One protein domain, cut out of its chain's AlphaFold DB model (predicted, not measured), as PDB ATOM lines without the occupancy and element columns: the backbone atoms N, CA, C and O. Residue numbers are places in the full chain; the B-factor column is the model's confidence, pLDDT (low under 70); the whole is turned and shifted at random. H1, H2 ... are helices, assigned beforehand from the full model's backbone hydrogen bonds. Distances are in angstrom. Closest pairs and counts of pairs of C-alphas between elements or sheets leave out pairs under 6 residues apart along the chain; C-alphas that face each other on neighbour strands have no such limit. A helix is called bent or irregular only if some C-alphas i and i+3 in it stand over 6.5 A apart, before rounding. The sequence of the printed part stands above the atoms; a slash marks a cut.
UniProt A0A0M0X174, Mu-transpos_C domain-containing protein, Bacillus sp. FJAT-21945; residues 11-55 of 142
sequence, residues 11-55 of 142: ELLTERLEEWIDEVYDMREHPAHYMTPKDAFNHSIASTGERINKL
ATOM      1  N   GLU A  11     -53.001   8.741 -37.013       86.00
ATOM      2  CA  GLU A  11     -53.355   7.504 -36.311       86.00
ATOM      3  C   GLU A  11     -52.128   6.605 -36.094       86.00
ATOM      4  O   GLU A  11     -51.798   6.274 -34.961       86.00
ATOM      5  N   LEU A  12     -51.383   6.315 -37.163       89.44
ATOM      6  CA  LEU A  12     -50.177   5.491 -37.128       89.44
ATOM      7  C   LEU A  12     -49.051   6.152 -36.320       89.44
ATOM      8  O   LEU A  12     -48.269   5.467 -35.664       89.44
ATOM      9  N   LEU A  13     -48.935   7.481 -36.381       91.50
ATOM     10  CA  LEU A  13     -47.976   8.210 -35.554       91.50
ATOM     11  C   LEU A  13     -48.330   8.097 -34.069       91.50
ATOM     12  O   LEU A  13     -47.433   7.858 -33.268       91.50
ATOM     13  N   THR A  14     -49.604   8.278 -33.716       91.69
ATOM     14  CA  THR A  14     -50.084   8.142 -32.338       91.69
ATOM     15  C   THR A  14     -49.821   6.735 -31.822       91.69
ATOM     16  O   THR A  14     -49.179   6.602 -30.787       91.69
ATOM     17  N   GLU A  15     -50.187   5.706 -32.588       93.56
ATOM     18  CA  GLU A  15     -49.947   4.302 -32.230       93.56
ATOM     19  C   GLU A  15     -48.460   4.031 -31.949       93.56
ATOM     20  O   GLU A  15     -48.103   3.493 -30.905       93.56
ATOM     21  N   ARG A  16     -47.558   4.455 -32.848       93.94
ATOM     22  CA  ARG A  16     -46.115   4.238 -32.645       93.94
ATOM     23  C   ARG A  16     -45.514   5.088 -31.545       93.94
ATOM     24  O   ARG A  16     -44.504   4.690 -30.968       93.94
ATOM     25  N   LEU A  17     -46.082   6.256 -31.276       95.56
ATOM     26  CA  LEU A  17     -45.644   7.078 -30.161       95.56
ATOM     27  C   LEU A  17     -46.043   6.438 -28.831       95.56
ATOM     28  O   LEU A  17     -45.204   6.382 -27.941       95.56
ATOM     29  N   GLU A  18     -47.273   5.937 -28.714       95.62
ATOM     30  CA  GLU A  18     -47.756   5.207 -27.536       95.62
ATOM     31  C   GLU A  18     -46.898   3.963 -27.281       95.62
ATOM     32  O   GLU A  18     -46.330   3.831 -26.199       95.62
ATOM     33  N   GLU A  19     -46.667   3.136 -28.307       95.69
ATOM     34  CA  GLU A  19     -45.768   1.974 -28.215       95.69
ATOM     35  C   GLU A  19     -44.358   2.381 -27.758       95.69
ATOM     36  O   GLU A  19     -43.762   1.754 -26.882       95.69
ATOM     37  N   TRP A  20     -43.803   3.455 -28.330       95.75
ATOM     38  CA  TRP A  20     -42.482   3.927 -27.933       95.75
ATOM     39  C   TRP A  20     -42.449   4.416 -26.482       95.75
ATOM     40  O   TRP A  20     -41.461   4.160 -25.793       95.75
ATOM     41  N   ILE A  21     -43.483   5.113 -26.010       96.00
ATOM     42  CA  ILE A  21     -43.561   5.582 -24.624       96.00
ATOM     43  C   ILE A  21     -43.618   4.378 -23.682       96.00
ATOM     44  O   ILE A  21     -42.747   4.263 -22.819       96.00
ATOM     45  N   ASP A  22     -44.571   3.473 -23.891       92.88
ATOM     46  CA  ASP A  22     -44.924   2.433 -22.920       92.88
ATOM     47  C   ASP A  22     -43.958   1.240 -22.936       92.88
ATOM     48  O   ASP A  22     -43.614   0.693 -21.887       92.88
ATOM     49  N   GLU A  23     -43.471   0.847 -24.114       94.19
ATOM     50  CA  GLU A  23     -42.691  -0.386 -24.272       94.19
ATOM     51  C   GLU A  23     -41.194  -0.131 -24.473       94.19
ATOM     52  O   GLU A  23     -40.367  -1.002 -24.197       94.19
ATOM     53  N   VAL A  24     -40.805   1.065 -24.936       94.00
ATOM     54  CA  VAL A  24     -39.394   1.383 -25.213       94.00
ATOM     55  C   VAL A  24     -38.818   2.351 -24.193       94.00
ATOM     56  O   VAL A  24     -37.769   2.066 -23.619       94.00
ATOM     57  N   TYR A  25     -39.436   3.512 -23.997       92.81
ATOM     58  CA  TYR A  25     -38.925   4.536 -23.093       92.81
ATOM     59  C   TYR A  25     -39.106   4.116 -21.637       92.81
ATOM     60  O   TYR A  25     -38.131   4.136 -20.886       92.81
ATOM     61  N   ASP A  26     -40.309   3.677 -21.263       94.19
ATOM     62  CA  ASP A  26     -40.640   3.325 -19.879       94.19
ATOM     63  C   ASP A  26     -39.846   2.112 -19.364       94.19
ATOM     64  O   ASP A  26     -39.588   2.010 -18.168       94.19
ATOM     65  N   MET A  27     -39.378   1.244 -20.271       93.25
ATOM     66  CA  MET A  27     -38.591   0.035 -19.971       93.25
ATOM     67  C   MET A  27     -37.075   0.213 -20.125       93.25
ATOM     68  O   MET A  27     -36.302  -0.673 -19.755       93.25
ATOM     69  N   ARG A  28     -36.607   1.321 -20.707       92.69
ATOM     70  CA  ARG A  28     -35.173   1.534 -20.936       92.69
ATOM     71  C   ARG A  28     -34.520   2.098 -19.683       92.69
ATOM     72  O   ARG A  28     -34.893   3.164 -19.201       92.69
ATOM     73  N   GLU A  29     -33.476   1.427 -19.205       92.31
ATOM     74  CA  GLU A  29     -32.685   1.927 -18.081       92.31
ATOM     75  C   GLU A  29     -32.057   3.288 -18.400       92.31
ATOM     76  O   GLU A  29     -31.386   3.480 -19.422       92.31
ATOM     77  N   HIS A  30     -32.259   4.249 -17.498       84.38
ATOM     78  CA  HIS A  30     -31.662   5.565 -17.629       84.38
ATOM     79  C   HIS A  30     -30.175   5.516 -17.222       84.38
ATOM     80  O   HIS A  30     -29.882   5.172 -16.072       84.38
ATOM     81  N   PRO A  31     -29.227   5.951 -18.080       83.00
ATOM     82  CA  PRO A  31     -27.786   5.795 -17.837       83.00
ATOM     83  C   PRO A  31     -27.270   6.411 -16.529       83.00
ATOM     84  O   PRO A  31     -26.260   5.974 -15.994       83.00
ATOM     85  N   ALA A  32     -27.945   7.445 -16.017       83.69
ATOM     86  CA  ALA A  32     -27.542   8.134 -14.790       83.69
ATOM     87  C   ALA A  32     -28.106   7.516 -13.496       83.69
ATOM     88  O   ALA A  32     -27.558   7.755 -12.423       83.69
ATOM     89  N   HIS A  33     -29.213   6.772 -13.580       78.62
ATOM     90  CA  HIS A  33     -29.950   6.290 -12.404       78.62
ATOM     91  C   HIS A  33     -30.011   4.763 -12.315       78.62
ATOM     92  O   HIS A  33     -30.453   4.259 -11.288       78.62
ATOM     93  N   TYR A  34     -29.553   4.049 -13.354       88.25
ATOM     94  CA  TYR A  34     -29.546   2.582 -13.433       88.25
ATOM     95  C   TYR A  34     -30.910   1.966 -13.080       88.25
ATOM     96  O   TYR A  34     -30.995   0.924 -12.442       88.25
ATOM     97  N   MET A  35     -31.980   2.670 -13.450       92.38
ATOM     98  CA  MET A  35     -33.368   2.274 -13.250       92.38
ATOM     99  C   MET A  35     -34.191   2.735 -14.447       92.38
ATOM    100  O   MET A  35     -33.845   3.726 -15.104       92.38
ATOM    101  N   THR A  36     -35.270   2.017 -14.725       95.06
ATOM    102  CA  THR A  36     -36.240   2.396 -15.751       95.06
ATOM    103  C   THR A  36     -37.187   3.482 -15.213       95.06
ATOM    104  O   THR A  36     -37.386   3.567 -13.992       95.06
ATOM    105  N   PRO A  37     -37.775   4.339 -16.069       94.50
ATOM    106  CA  PRO A  37     -38.831   5.259 -15.643       94.50
ATOM    107  C   PRO A  37     -39.987   4.546 -14.922       94.50
ATOM    108  O   PRO A  37     -40.444   5.036 -13.883       94.50
ATOM    109  N   LYS A  38     -40.359   3.344 -15.379       93.69
ATOM    110  CA  LYS A  38     -41.367   2.491 -14.745       93.69
ATOM    111  C   LYS A  38     -41.010   2.115 -13.312       93.69
ATOM    112  O   LYS A  38     -41.824   2.263 -12.397       93.69
ATOM    113  N   ASP A  39     -39.783   1.652 -13.094       94.31
ATOM    114  CA  ASP A  39     -39.310   1.262 -11.765       94.31
ATOM    115  C   ASP A  39     -39.203   2.468 -10.836       94.31
ATOM    116  O   ASP A  39     -39.609   2.393  -9.676       94.31
ATOM    117  N   ALA A  40     -38.721   3.602 -11.349       93.56
ATOM    118  CA  ALA A  40     -38.655   4.850 -10.599       93.56
ATOM    119  C   ALA A  40     -40.052   5.310 -10.147       93.56
ATOM    120  O   ALA A  40     -40.239   5.699  -8.988       93.56
ATOM    121  N   PHE A  41     -41.047   5.227 -11.036       91.25
ATOM    122  CA  PHE A  41     -42.440   5.527 -10.721       91.25
ATOM    123  C   PHE A  41     -42.989   4.577  -9.651       91.25
ATOM    124  O   PHE A  41     -43.467   5.036  -8.611       91.25
ATOM    125  N   ASN A  42     -42.850   3.263  -9.842       92.88
ATOM    126  CA  ASN A  42     -43.329   2.256  -8.894       92.88
ATOM    127  C   ASN A  42     -42.671   2.400  -7.517       92.88
ATOM    128  O   ASN A  42     -43.348   2.314  -6.492       92.88
ATOM    129  N   HIS A  43     -41.367   2.679  -7.475       92.94
ATOM    130  CA  HIS A  43     -40.641   2.922  -6.232       92.94
ATOM    131  C   HIS A  43     -41.138   4.184  -5.513       92.94
ATOM    132  O   HIS A  43     -41.313   4.191  -4.292       92.94
ATOM    133  N   SER A  44     -41.420   5.252  -6.261       90.94
ATOM    134  CA  SER A  44     -42.008   6.483  -5.724       90.94
ATOM    135  C   SER A  44     -43.396   6.237  -5.120       90.94
ATOM    136  O   SER A  44     -43.677   6.689  -4.007       90.94
ATOM    137  N   ILE A  45     -44.248   5.460  -5.795       92.25
ATOM    138  CA  ILE A  45     -45.571   5.085  -5.276       92.25
ATOM    139  C   ILE A  45     -45.446   4.194  -4.036       92.25
ATOM    140  O   ILE A  45     -46.098   4.466  -3.031       92.25
ATOM    141  N   ALA A  46     -44.572   3.187  -4.050       93.44
ATOM    142  CA  ALA A  46     -44.369   2.295  -2.908       93.44
ATOM    143  C   ALA A  46     -43.841   3.030  -1.664       93.44
ATOM    144  O   ALA A  46     -44.218   2.701  -0.540       93.44
ATOM    145  N   SER A  47     -42.981   4.034  -1.854       93.25
ATOM    146  CA  SER A  47     -42.381   4.800  -0.755       93.25
ATOM    147  C   SER A  47     -43.273   5.924  -0.228       93.25
ATOM    148  O   SER A  47     -43.233   6.221   0.966       93.25
ATOM    149  N   THR A  48     -44.073   6.563  -1.086       91.25
ATOM    150  CA  THR A  48     -44.861   7.751  -0.709       91.25
ATOM    151  C   THR A  48     -46.370   7.521  -0.633       91.25
ATOM    152  O   THR A  48     -47.080   8.381  -0.104       91.25
ATOM    153  N   GLY A  49     -46.854   6.373  -1.111       88.75
ATOM    154  CA  GLY A  49     -48.271   6.042  -1.225       88.75
ATOM    155  C   GLY A  49     -48.990   6.794  -2.352       88.75
ATOM    156  O   GLY A  49     -48.481   7.752  -2.941       88.75
ATOM    157  N   GLU A  50     -50.218   6.373  -2.646       86.44
ATOM    158  CA  GLU A  50     -51.061   7.031  -3.646       86.44
ATOM    159  C   GLU A  50     -51.614   8.366  -3.134       86.44
ATOM    160  O   GLU A  50     -52.137   8.485  -2.024       86.44
ATOM    161  N   ARG A  51     -51.557   9.403  -3.976       84.50
ATOM    162  CA  ARG A  51     -52.064  10.743  -3.647       84.50
ATOM    163  C   ARG A  51     -53.443  10.968  -4.252       84.50
ATOM    164  O   ARG A  51     -53.626  11.913  -5.013       84.50
ATOM    165  N   ILE A  52     -54.411  10.130  -3.887       83.31
ATOM    166  CA  ILE A  52     -55.782  10.167  -4.435       83.31
ATOM    167  C   ILE A  52     -56.405  11.566  -4.293       83.31
ATOM    168  O   ILE A  52     -57.006  12.072  -5.230       83.31
ATOM    169  N   ASN A  53     -56.161  12.263  -3.178       82.81
ATOM    170  CA  ASN A  53     -56.656  13.632  -2.966       82.81
ATOM    171  C   ASN A  53     -56.052  14.689  -3.919       82.81
ATOM    172  O   ASN A  53     -56.542  15.813  -3.967       82.81
ATOM    173  N   LYS A  54     -54.966  14.368  -4.638       81.81
ATOM    174  CA  LYS A  54     -54.374  15.212  -5.693       81.81
ATOM    175  C   LYS A  54     -54.779  14.771  -7.100       81.81
ATOM    176  O   LYS A  54     -54.382  15.427  -8.061       81.81
ATOM    177  N   LEU A  55     -55.516  13.668  -7.230       84.31
ATOM    178  CA  LEU A  55     -55.998  13.193  -8.515       84.31
ATOM    179  C   LEU A  55     -57.060  14.169  -9.024       84.31
ATOM    180  O   LEU A  55     -58.083  14.378  -8.376       84.31
TER     181      LEU A  55
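This is residues 11 to 55 of the 142 residues of the protein "Mu-transpos_C domain-containing protein" of Bacillus sp. FJAT-21945 (UniProt A0A0M0X174). Two helices, H1 and H2, make the two arms of a wide, open V, coming near each other only at the corner, where residues 26 to 36 form a loop from the end of H1 round to the start of H2. A tail, residues 49 to 55, turns off the far end of H2 and stands free. The printed part has 45 residues with two named helices, H1 then H2, and no named strand; its class is all helix. It is loose, with a radius of gyration of the C-alphas of 13.5 A, and flat, spanning 36 by 29 by 12 A.

Find C-alpha 11 at (-53.355, 7.504, -36.311); from there H1, the longest helix, runs through residues 11 to 25, 19.8 A from first to last C-alpha. H1 is neither bent nor irregular, but only just: C-alphas 22 and 25 are 6.4 A apart. Look next at C-alpha 37, at (-38.831, 5.259, -15.643), where H2 begins; it holds residues 37 to 48, is 16.3 A long from first to last C-alpha, and ends with C-alpha 48 at (-44.861, 7.751, -0.709).

Start from H1 and look to its last residue: H1 and H2 are close but not clearly touching, and their closest C-alphas, those of Tyr 25 and Pro 37, are 7.5 A apart. Their centres are 21.9 A apart. They run the same way at a steep tilt of 63 degrees. In H2 every O i to N i+4 pair is within hydrogen-bond range; in H1, 10 of 11 are.

The two C-alphas farthest apart are those of Glu 11 and Ser 47, 37.3 A. The link from H1 to H2, 11 residues, is long. Residues 11 to 21, which belong to H1, stand free, as do residues 42 to 55, of which 42 to 48 belong to H2. The printed part has no cut. Its mean pLDDT is 90.7, and no printed residue is under 70.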